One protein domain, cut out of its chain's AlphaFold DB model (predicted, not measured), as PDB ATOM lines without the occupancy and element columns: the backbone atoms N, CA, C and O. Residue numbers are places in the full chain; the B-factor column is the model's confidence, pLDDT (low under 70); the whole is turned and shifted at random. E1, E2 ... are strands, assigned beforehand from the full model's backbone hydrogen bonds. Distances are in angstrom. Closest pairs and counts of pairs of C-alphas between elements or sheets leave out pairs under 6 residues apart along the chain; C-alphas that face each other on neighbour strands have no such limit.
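Overview. This is residues 157 to 237 of the 366 residues of an uncharacterized protein of Balneola sp (UniProt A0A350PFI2). With little regular structure, this is one five-stranded sheet curled like part of a barrel, open between edge strands E1 and E2, with two long unnamed stretches, residues 192 to 203 and 219 to 237. The printed part has 81 residues, 27 of them in E1 to E5, all strand. The mixed sheet runs E1, E5, E4, E3, E2. It is compact, radius of gyration of the C-alphas 12.8 A, spanning 38 by 31 by 24 A.

Along the chain. E1, residues 166 to 169, begins at C-alpha 166 (-40.160, -34.443, -4.511). E2 is residues 180 to 183, E3 186 to 191, E4 204 to 210, 19.3 A long. E5, residues 213 to 218, ends at C-alpha 218 (-42.505, -38.948, -1.089).

Arrangement. Within hydrogen-bond range are N 167 and O 216, 2.8 A, in antiparallel E1 and E5; N 188 and O 181, 2.9 A, in hairpin E2 and E3; N 205 and O 189, 3.0 A, in parallel E3 and E4; N 206 and O 217, 2.8 A, in hairpin E4 and E5. E3's pairing is staggered: residues 186 to 188 with E2, 189 to 191 with E4.

Size, cuts and confidence. The farthest C-alphas, Asp 173 and Asp 225, are 38.7 A apart. The printed part has no cut; link E3 to E4 is long. Residues 192 to 202 and 219 to 233 have pLDDT under 70.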
ATOM      1  N   PRO A 157     -34.609 -26.160   5.833       90.00
ATOM      2  CA  PRO A 157     -35.853 -26.147   5.080       90.00
ATOM      3  C   PRO A 157     -35.558 -26.311   3.590       90.00
ATOM      4  O   PRO A 157     -34.662 -25.647   3.057       90.00
ATOM      5  N   ILE A 158     -36.315 -27.173   2.913       87.69
ATOM      6  CA  ILE A 158     -36.223 -27.348   1.463       87.69
ATOM      7  C   ILE A 158     -37.615 -27.242   0.849       87.69
ATOM      8  O   ILE A 158     -38.593 -27.761   1.375       87.69
ATOM      9  N   THR A 159     -37.695 -26.545  -0.279       86.62
ATOM     10  CA  THR A 159     -38.942 -26.363  -1.016       86.62
ATOM     11  C   THR A 159     -39.361 -27.660  -1.704       86.62
ATOM     12  O   THR A 159     -38.570 -28.266  -2.430       86.62
ATOM     13  N   LEU A 160     -40.622 -28.045  -1.515       85.38
ATOM     14  CA  LEU A 160     -41.266 -29.134  -2.237       85.38
ATOM     15  C   LEU A 160     -41.532 -28.745  -3.698       85.38
ATOM     16  O   LEU A 160     -42.105 -27.691  -3.977       85.38
ATOM     17  N   ASP A 161     -41.185 -29.626  -4.634       82.94
ATOM     18  CA  ASP A 161     -41.769 -29.606  -5.974       82.94
ATOM     19  C   ASP A 161     -43.133 -30.299  -5.921       82.94
ATOM     20  O   ASP A 161     -43.222 -31.528  -5.939       82.94
ATOM     21  N   VAL A 162     -44.197 -29.493  -5.855       77.50
ATOM     22  CA  VAL A 162     -45.590 -29.955  -5.744       77.50
ATOM     23  C   VAL A 162     -45.990 -30.861  -6.915       77.50
ATOM     24  O   VAL A 162     -46.806 -31.764  -6.742       77.50
ATOM     25  N   THR A 163     -45.393 -30.675  -8.097       76.56
ATOM     26  CA  THR A 163     -45.752 -31.450  -9.298       76.56
ATOM     27  C   THR A 163     -45.252 -32.885  -9.204       76.56
ATOM     28  O   THR A 163     -45.961 -33.818  -9.566       76.56
ATOM     29  N   ASN A 164     -44.018 -33.058  -8.728       75.12
ATOM     30  CA  ASN A 164     -43.361 -34.361  -8.638       75.12
ATOM     31  C   ASN A 164     -43.395 -34.957  -7.222       75.12
ATOM     32  O   ASN A 164     -42.846 -36.040  -7.025       75.12
ATOM     33  N   GLN A 165     -43.986 -34.243  -6.252       82.31
ATOM     34  CA  GLN A 165     -43.967 -34.562  -4.817       82.31
ATOM     35  C   GLN A 165     -42.557 -34.968  -4.355       82.31
ATOM     36  O   GLN A 165     -42.333 -36.016  -3.746       82.31
ATOM     37  N   SER A 166     -41.574 -34.145  -4.725       85.25
ATOM     38  CA  SER A 166     -40.160 -34.443  -4.511       85.25
ATOM     39  C   SER A 166     -39.384 -33.238  -4.010       85.25
ATOM     40  O   SER A 166     -39.707 -32.097  -4.337       85.25
ATOM     41  N   VAL A 167     -38.328 -33.504  -3.256       88.94
ATOM     42  CA  VAL A 167     -37.417 -32.506  -2.703       88.94
ATOM     43  C   VAL A 167     -36.006 -32.790  -3.196       88.94
ATOM     44  O   VAL A 167     -35.549 -33.927  -3.150       88.94
ATOM     45  N   PHE A 168     -35.301 -31.757  -3.657       91.88
ATOM     46  CA  PHE A 168     -33.944 -31.902  -4.181       91.88
ATOM     47  C   PHE A 168     -32.892 -31.476  -3.152       91.88
ATOM     48  O   PHE A 168     -32.879 -30.334  -2.694       91.88
ATOM     49  N   ILE A 169     -31.969 -32.384  -2.836       92.19
ATOM     50  CA  ILE A 169     -30.795 -32.143  -1.995       92.19
ATOM     51  C   ILE A 169     -29.592 -31.883  -2.918       92.19
ATOM     52  O   ILE A 169     -29.111 -32.818  -3.567       92.19
ATOM     53  N   PRO A 170     -29.056 -30.646  -2.979       91.56
ATOM     54  CA  PRO A 170     -27.985 -30.258  -3.900       91.56
ATOM     55  C   PRO A 170     -26.590 -30.663  -3.392       91.56
ATOM     56  O   PRO A 170     -25.662 -29.860  -3.397       91.56
ATOM     57  N   GLU A 171     -26.437 -31.895  -2.905       92.12
ATOM     58  CA  GLU A 171     -25.172 -32.417  -2.380       92.12
ATOM     59  C   GLU A 171     -24.912 -33.834  -2.879       92.12
ATOM     60  O   GLU A 171     -25.785 -34.695  -2.846       92.12
ATOM     61  N   ILE A 172     -23.690 -34.081  -3.348       90.25
ATOM     62  CA  ILE A 172     -23.283 -35.372  -3.921       90.25
ATOM     63  C   ILE A 172     -22.792 -36.341  -2.840       90.25
ATOM     64  O   ILE A 172     -23.096 -37.534  -2.879       90.25
ATOM     65  N   ASP A 173     -22.056 -35.813  -1.866       90.12
ATOM     66  CA  ASP A 173     -21.412 -36.578  -0.803       90.12
ATOM     67  C   ASP A 173     -22.304 -36.589   0.447       90.12
ATOM     68  O   ASP A 173     -21.918 -36.069   1.485       90.12
ATOM     69  N   VAL A 174     -23.524 -37.111   0.333       90.75
ATOM     70  CA  VAL A 174     -24.434 -37.290   1.477       90.75
ATOM     71  C   VAL A 174     -24.288 -38.713   2.003       90.75
ATOM     72  O   VAL A 174     -24.403 -39.656   1.221       90.75
ATOM     73  N   ASP A 175     -24.061 -38.876   3.309       89.88
ATOM     74  CA  ASP A 175     -24.099 -40.202   3.933       89.88
ATOM     75  C   ASP A 175     -25.549 -40.598   4.244       89.88
ATOM     76  O   ASP A 175     -26.209 -39.974   5.082       89.88
ATOM     77  N   PHE A 176     -26.024 -41.660   3.590       85.69
ATOM     78  CA  PHE A 176     -27.384 -42.186   3.729       85.69
ATOM     79  C   PHE A 176     -27.731 -42.600   5.157       85.69
ATOM     80  O   PHE A 176     -28.874 -42.439   5.561       85.69
ATOM     81  N   ARG A 177     -26.752 -43.063   5.943       85.00
ATOM     82  CA  ARG A 177     -26.975 -43.482   7.338       85.00
ATOM     83  C   ARG A 177     -27.305 -42.309   8.257       85.00
ATOM     84  O   ARG A 177     -27.804 -42.503   9.354       85.00
ATOM     85  N   THR A 178     -26.977 -41.095   7.819       89.56
ATOM     86  CA  THR A 178     -27.190 -39.859   8.582       89.56
ATOM     87  C   THR A 178     -28.351 -39.023   8.059       89.56
ATOM     88  O   THR A 178     -28.654 -37.975   8.627       89.56
ATOM     89  N   LEU A 179     -28.951 -39.447   6.946       90.56
ATOM     90  CA  LEU A 179     -29.998 -38.710   6.266       90.56
ATOM     91  C   LEU A 179     -31.329 -38.937   6.983       90.56
ATOM     92  O   LEU A 179     -31.863 -40.040   6.975       90.56
ATOM     93  N   GLN A 180     -31.873 -37.867   7.550       90.25
ATOM     94  CA  GLN A 180     -33.186 -37.847   8.185       90.25
ATOM     95  C   GLN A 180     -34.048 -36.788   7.504       90.25
ATOM     96  O   GLN A 180     -33.617 -35.645   7.307       90.25
ATOM     97  N   VAL A 181     -35.262 -37.174   7.131       89.81
ATOM     98  CA  VAL A 181     -36.225 -36.309   6.445       89.81
ATOM     99  C   VAL A 181     -37.409 -36.105   7.373       89.81
ATOM    100  O   VAL A 181     -38.006 -37.075   7.829       89.81
ATOM    101  N   PHE A 182     -37.750 -34.848   7.635       89.31
ATOM    102  CA  PHE A 182     -38.879 -34.476   8.475       89.31
ATOM    103  C   PHE A 182     -39.900 -33.689   7.660       89.31
ATOM    104  O   PHE A 182     -39.531 -32.761   6.936       89.31
ATOM    105  N   VAL A 183     -41.172 -34.025   7.826       87.00
ATOM    106  CA  VAL A 183     -42.316 -33.283   7.290       87.00
ATOM    107  C   VAL A 183     -43.130 -32.834   8.494       87.00
ATOM    108  O   VAL A 183     -43.586 -33.687   9.244       87.00
ATOM    109  N   ASP A 184     -43.232 -31.528   8.743       85.38
ATOM    110  CA  ASP A 184     -44.009 -30.989   9.875       85.38
ATOM    111  C   ASP A 184     -43.686 -31.664  11.227       85.38
ATOM    112  O   ASP A 184     -44.550 -31.975  12.038       85.38
ATOM    113  N   GLU A 185     -42.382 -31.861  11.469       84.12
ATOM    114  CA  GLU A 185     -41.781 -32.521  12.647       84.12
ATOM    115  C   GLU A 185     -41.863 -34.054  12.692       84.12
ATOM    116  O   GLU A 185     -41.153 -34.667  13.494       84.12
ATOM    117  N   ASP A 186     -42.614 -34.681  11.792       85.31
ATOM    118  CA  ASP A 186     -42.682 -36.131  11.663       85.31
ATOM    119  C   ASP A 186     -41.523 -36.686  10.827       85.31
ATOM    120  O   ASP A 186     -41.293 -36.260   9.695       85.31
ATOM    121  N   GLU A 187     -40.802 -37.674  11.363       86.44
ATOM    122  CA  GLU A 187     -39.712 -38.346  10.649       86.44
ATOM    123  C   GLU A 187     -40.251 -39.357   9.628       86.44
ATOM    124  O   GLU A 187     -41.080 -40.216   9.945       86.44
ATOM    125  N   TYR A 188     -39.766 -39.248   8.392       85.75
ATOM    126  CA  TYR A 188     -40.035 -40.185   7.307       85.75
ATOM    127  C   TYR A 188     -38.865 -41.150   7.171       85.75
ATOM    128  O   TYR A 188     -37.702 -40.739   7.137       85.75
ATOM    129  N   LYS A 189     -39.177 -42.440   7.026       82.81
ATOM    130  CA  LYS A 189     -38.160 -43.458   6.781       82.81
ATOM    131  C   LYS A 189     -37.645 -43.326   5.350       82.81
ATOM    132  O   LYS A 189     -38.414 -43.430   4.391       82.81
ATOM    133  N   VAL A 190     -36.338 -43.110   5.218       82.00
ATOM    134  CA  VAL A 190     -35.665 -43.026   3.921       82.00
ATOM    135  C   VAL A 190     -35.326 -44.427   3.433       82.00
ATOM    136  O   VAL A 190     -34.498 -45.121   4.018       82.00
ATOM    137  N   VAL A 191     -35.917 -44.814   2.311       76.44
ATOM    138  CA  VAL A 191     -35.679 -46.095   1.653       76.44
ATOM    139  C   VAL A 191     -34.785 -45.873   0.430       76.44
ATOM    140  O   VAL A 191     -35.089 -45.077  -0.462       76.44
ATOM    141  N   THR A 192     -33.646 -46.570   0.392       69.56
ATOM    142  CA  THR A 192     -32.613 -46.439  -0.659       69.56
ATOM    143  C   THR A 192     -32.550 -47.635  -1.615       69.56
ATOM    144  O   THR A 192     -31.845 -47.583  -2.618       69.56
ATOM    145  N   SER A 193     -33.278 -48.718  -1.330       64.69
ATOM    146  CA  SER A 193     -33.347 -49.915  -2.177       64.69
ATOM    147  C   SER A 193     -34.773 -50.456  -2.230       64.69
ATOM    148  O   SER A 193     -35.655 -49.955  -1.538       64.69
ATOM    149  N   VAL A 194     -35.011 -51.492  -3.033       57.88
ATOM    150  CA  VAL A 194     -36.259 -52.264  -2.984       57.88
ATOM    151  C   VAL A 194     -36.299 -53.028  -1.652       57.88
ATOM    152  O   VAL A 194     -35.947 -54.201  -1.590       57.88
ATOM    153  N   GLU A 195     -36.661 -52.351  -0.561       59.34
ATOM    154  CA  GLU A 195     -36.881 -53.007   0.725       59.34
ATOM    155  C   GLU A 195     -38.073 -53.970   0.583       59.34
ATOM    156  O   GLU A 195     -39.166 -53.561   0.166       59.34
ATOM    157  N   PRO A 196     -37.906 -55.267   0.890       53.06
ATOM    158  CA  PRO A 196     -39.054 -56.141   1.032       53.06
ATOM    159  C   PRO A 196     -39.853 -55.647   2.249       53.06
ATOM    160  O   PRO A 196     -39.286 -55.510   3.325       53.06
ATOM    161  N   ASN A 197     -41.161 -55.413   2.082       55.59
ATOM    162  CA  ASN A 197     -42.143 -55.043   3.130       55.59
ATOM    163  C   ASN A 197     -42.471 -53.548   3.329       55.59
ATOM    164  O   ASN A 197     -43.030 -53.174   4.354       55.59
ATOM    165  N   VAL A 198     -42.255 -52.707   2.320       58.06
ATOM    166  CA  VAL A 198     -42.595 -51.270   2.370       58.06
ATOM    167  C   VAL A 198     -44.114 -50.989   2.293       58.06
ATOM    168  O   VAL A 198     -44.577 -49.923   2.673       58.06
ATOM    169  N   LEU A 199     -44.931 -51.954   1.855       56.75
ATOM    170  CA  LEU A 199     -46.357 -51.738   1.546       56.75
ATOM    171  C   LEU A 199     -47.244 -51.321   2.739       56.75
ATOM    172  O   LEU A 199     -48.331 -50.803   2.509       56.75
ATOM    173  N   ASN A 200     -46.810 -51.540   3.986       56.94
ATOM    174  CA  ASN A 200     -47.607 -51.238   5.185       56.94
ATOM    175  C   ASN A 200     -47.072 -50.059   6.017       56.94
ATOM    176  O   ASN A 200     -47.659 -49.741   7.052       56.94
ATOM    177  N   GLU A 201     -45.972 -49.415   5.615       63.41
ATOM    178  CA  GLU A 201     -45.454 -48.241   6.325       63.41
ATOM    179  C   GLU A 201     -46.102 -46.959   5.768       63.41
ATOM    180  O   GLU A 201     -46.147 -46.738   4.564       63.41
ATOM    181  N   ALA A 202     -46.641 -46.104   6.643       62.38
ATOM    182  CA  ALA A 202     -47.383 -44.907   6.226       62.38
ATOM    183  C   ALA A 202     -46.487 -43.693   5.894       62.38
ATOM    184  O   ALA A 202     -46.928 -42.778   5.204       62.38
ATOM    185  N   LYS A 203     -45.243 -43.659   6.394       76.69
ATOM    186  CA  LYS A 203     -44.324 -42.507   6.295       76.69
ATOM    187  C   LYS A 203     -43.009 -42.914   5.642       76.69
ATOM    188  O   LYS A 203     -42.019 -43.198   6.315       76.69
ATOM    189  N   LEU A 204     -43.025 -42.948   4.318       78.56
ATOM    190  CA  LEU A 204     -41.919 -43.420   3.496       78.56
ATOM    191  C   LEU A 204     -41.477 -42.354   2.508       78.56
ATOM    192  O   LEU A 204     -42.296 -41.658   1.898       78.56
ATOM    193  N   CYS A 205     -40.172 -42.277   2.295       83.56
ATOM    194  CA  CYS A 205     -39.609 -41.526   1.192       83.56
ATOM    195  C   CYS A 205     -38.527 -42.340   0.483       83.56
ATOM    196  O   CYS A 205     -37.768 -43.087   1.093       83.56
ATOM    197  N   TYR A 206     -38.474 -42.205  -0.837       84.94
ATOM    198  CA  TYR A 206     -37.513 -42.885  -1.689       84.94
ATOM    199  C   TYR A 206     -36.397 -41.931  -2.069       84.94
ATOM    200  O   TYR A 206     -36.648 -40.828  -2.561       84.94
ATOM    201  N   LEU A 207     -35.160 -42.372  -1.876       87.38
ATOM    202  CA  LEU A 207     -33.996 -41.626  -2.319       87.38
ATOM    203  C   LEU A 207     -33.646 -42.013  -3.756       87.38
ATOM    204  O   LEU A 207     -33.442 -43.181  -4.065       87.38
ATOM    205  N   GLU A 208     -33.505 -41.029  -4.634       87.75
ATOM    206  CA  GLU A 208     -33.040 -41.228  -6.000       87.75
ATOM    207  C   GLU A 208     -31.785 -40.399  -6.259       87.75
ATOM    208  O   GLU A 208     -31.725 -39.199  -5.989       87.75
ATOM    209  N   ARG A 209     -30.763 -41.024  -6.842       89.12
ATOM    210  CA  ARG A 209     -29.539 -40.321  -7.221       89.12
ATOM    211  C   ARG A 209     -29.755 -39.508  -8.504       89.12
ATOM    212  O   ARG A 209     -30.165 -40.054  -9.525       89.12
ATOM    213  N   ARG A 210     -29.382 -38.223  -8.480       89.56
ATOM    214  CA  ARG A 210     -29.157 -37.370  -9.665       89.56
ATOM    215  C   ARG A 210     -27.662 -37.084  -9.843       89.56
ATOM    216  O   ARG A 210     -26.854 -37.364  -8.961       89.56
ATOM    217  N   SER A 211     -27.270 -36.502 -10.976       86.50
ATOM    218  CA  SER A 211     -25.857 -36.192 -11.253       86.50
ATOM    219  C   SER A 211     -25.247 -35.198 -10.260       86.50
ATOM    220  O   SER A 211     -24.090 -35.333  -9.863       86.50
ATOM    221  N   ASN A 212     -26.044 -34.236  -9.805       89.12
ATOM    222  CA  ASN A 212     -25.638 -33.142  -8.929       89.12
ATOM    223  C   ASN A 212     -26.156 -33.264  -7.485       89.12
ATOM    224  O   ASN A 212     -25.945 -32.345  -6.699       89.12
ATOM    225  N   GLY A 213     -26.826 -34.361  -7.121       91.00
ATOM    226  CA  GLY A 213     -27.474 -34.460  -5.814       91.00
ATOM    227  C   GLY A 213     -28.389 -35.668  -5.664       91.00
ATOM    228  O   GLY A 213     -28.211 -36.682  -6.345       91.00
ATOM    229  N   TYR A 214     -29.372 -35.550  -4.784       91.38
ATOM    230  CA  TYR A 214     -30.380 -36.580  -4.559       91.38
ATOM    231  C   TYR A 214     -31.772 -35.967  -4.611       91.38
ATOM    232  O   TYR A 214     -31.987 -34.892  -4.059       91.38
ATOM    233  N   ASP A 215     -32.708 -36.652  -5.254       90.12
ATOM    234  CA  ASP A 215     -34.126 -36.386  -5.051       90.12
ATOM    235  C   ASP A 215     -34.632 -37.281  -3.929       90.12
ATOM    236  O   ASP A 215     -34.405 -38.488  -3.938       90.12
ATOM    237  N   VAL A 216     -35.376 -36.700  -3.004       88.88
ATOM    238  CA  VAL A 216     -36.219 -37.425  -2.061       88.88
ATOM    239  C   VAL A 216     -37.637 -37.362  -2.604       88.88
ATOM    240  O   VAL A 216     -38.215 -36.279  -2.698       88.88
ATOM    241  N   ARG A 217     -38.189 -38.504  -3.006       86.19
ATOM    242  CA  ARG A 217     -39.572 -38.621  -3.475       86.19
ATOM    243  C   ARG A 217     -40.445 -39.157  -2.360       86.19
ATOM    244  O   ARG A 217     -40.132 -40.195  -1.784       86.19
ATOM    245  N   PHE A 218     -41.546 -38.483  -2.081       80.31
ATOM    246  CA  PHE A 218     -42.505 -38.948  -1.089       80.31
ATOM    247  C   PHE A 218     -43.498 -39.883  -1.767       80.31
ATOM    248  O   PHE A 218     -43.982 -39.591  -2.862       80.31
ATOM    249  N   SER A 219     -43.772 -41.037  -1.160       67.12
ATOM    250  CA  SER A 219     -44.795 -41.926  -1.699       67.12
ATOM    251  C   SER A 219     -46.180 -41.458  -1.277       67.12
ATOM    252  O   SER A 219     -46.412 -41.243  -0.088       67.12
ATOM    253  N   GLY A 220     -47.124 -41.412  -2.216       56.09
ATOM    254  CA  GLY A 220     -48.523 -41.648  -1.863       56.09
ATOM    255  C   GLY A 220     -48.649 -43.098  -1.394       56.09
ATOM    256  O   GLY A 220     -48.053 -43.993  -1.998       56.09
ATOM    257  N   ILE A 221     -49.354 -43.345  -0.295       46.16
ATOM    258  CA  ILE A 221     -49.589 -44.709   0.184       46.16
ATOM    259  C   ILE A 221     -50.473 -45.400  -0.866       46.16
ATOM    260  O   ILE A 221     -51.595 -44.969  -1.113       46.16
ATOM    261  N   VAL A 222     -50.003 -46.472  -1.504       45.00
ATOM    262  CA  VAL A 222     -50.859 -47.300  -2.369       45.00
ATOM    263  C   VAL A 222     -51.367 -48.462  -1.526       45.00
ATOM    264  O   VAL A 222     -50.580 -49.292  -1.077       45.00
ATOM    265  N   SER A 223     -52.678 -48.515  -1.281       40.12
ATOM    266  CA  SER A 223     -53.313 -49.656  -0.612       40.12
ATOM    267  C   SER A 223     -53.123 -50.939  -1.429       40.12
ATOM    268  O   SER A 223     -53.040 -50.895  -2.659       40.12
ATOM    269  N   SER A 224     -53.159 -52.098  -0.763       43.81
ATOM    270  CA  SER A 224     -53.200 -53.435  -1.382       43.81
ATOM    271  C   SER A 224     -54.314 -53.611  -2.426       43.81
ATOM    272  O   SER A 224     -54.217 -54.489  -3.280       43.81
ATOM    273  N   ASP A 225     -55.335 -52.751  -2.391       48.00
ATOM    274  CA  ASP A 225     -56.471 -52.746  -3.318       48.00
ATOM    275  C   ASP A 225     -56.256 -51.821  -4.538       48.00
ATOM    276  O   ASP A 225     -57.189 -51.552  -5.293       48.00
ATOM    277  N   GLY A 226     -55.044 -51.280  -4.727       45.16
ATOM    278  CA  GLY A 226     -54.717 -50.366  -5.830       45.16
ATOM    279  C   GLY A 226     -55.400 -48.999  -5.730       45.16
ATOM    280  O   GLY A 226     -55.367 -48.219  -6.678       45.16
ATOM    281  N   THR A 227     -56.029 -48.707  -4.590       46.38
ATOM    282  CA  THR A 227     -56.532 -47.370  -4.281       46.38
ATOM    283  C   THR A 227     -55.364 -46.585  -3.702       46.38
ATOM    284  O   THR A 227     -54.842 -46.951  -2.646       46.38
ATOM    285  N   GLU A 228     -54.916 -45.550  -4.410       47.69
ATOM    286  CA  GLU A 228     -54.050 -44.527  -3.827       47.69
ATOM    287  C   GLU A 228     -54.807 -43.983  -2.613       47.69
ATOM    288  O   GLU A 228     -55.883 -43.396  -2.755       47.69
ATOM    289  N   TYR A 229     -54.313 -44.255  -1.401       45.75
ATOM    290  CA  TYR A 229     -54.661 -43.392  -0.290       45.75
ATOM    291  C   TYR A 229     -54.131 -42.045  -0.718       45.75
ATOM    292  O   TYR A 229     -52.919 -41.899  -0.885       45.75
ATOM    293  N   ASP A 230     -55.090 -41.164  -0.999       43.78
ATOM    294  CA  ASP A 230     -54.949 -39.737  -1.207       43.78
ATOM    295  C   ASP A 230     -53.577 -39.318  -0.698       43.78
ATOM    296  O   ASP A 230     -53.332 -39.313   0.514       43.78
ATOM    297  N   SER A 231     -52.630 -39.117  -1.621       49.00
ATOM    298  CA  SER A 231     -51.434 -38.381  -1.270       49.00
ATOM    299  C   SER A 231     -52.003 -37.060  -0.791       49.00
ATOM    300  O   SER A 231     -52.409 -36.248  -1.623       49.00
ATOM    301  N   SER A 232     -52.143 -36.878   0.523       53.28
ATOM    302  CA  SER A 232     -52.335 -35.559   1.090       53.28
ATOM    303  C   SER A 232     -51.142 -34.808   0.545       53.28
ATOM    304  O   SER A 232     -50.008 -35.061   0.959       53.28
ATOM    305  N   THR A 233     -51.376 -34.056  -0.528       61.69
ATOM    306  CA  THR A 233     -50.339 -33.328  -1.227       61.69
ATOM    307  C   THR A 233     -49.617 -32.584  -0.132       61.69
ATOM    308  O   THR A 233     -50.282 -31.871   0.619       61.69
ATOM    309  N   LEU A 234     -48.301 -32.761  -0.012       71.50
ATOM    310  CA  LEU A 234     -47.499 -32.092   1.021       71.50
ATOM    311  C   LEU A 234     -47.409 -30.566   0.758       71.50
ATOM    312  O   LEU A 234     -46.465 -29.889   1.153       71.50
ATOM    313  N   ASP A 235     -48.375 -30.026   0.014       71.62
ATOM    314  CA  ASP A 235     -48.514 -28.641  -0.376       71.62
ATOM    315  C   ASP A 235     -48.902 -27.813   0.850       71.62
ATOM    316  O   ASP A 235     -49.985 -27.964   1.414       71.62
ATOM    317  N   GLY A 236     -47.982 -26.949   1.271       74.19
ATOM    318  CA  GLY A 236     -48.096 -26.154   2.494       74.19
ATOM    319  C   GLY A 236     -47.370 -26.740   3.708       74.19
ATOM    320  O   GLY A 236     -47.165 -26.001   4.669       74.19
ATOM    321  N   GLU A 237     -46.916 -27.993   3.638       81.38
ATOM    322  CA  GLU A 237     -46.138 -28.645   4.697       81.38
ATOM    323  C   GLU A 237     -44.678 -28.159   4.679       81.38
ATOM    324  O   GLU A 237     -44.072 -27.905   3.627       81.38
TER     325      GLU A 237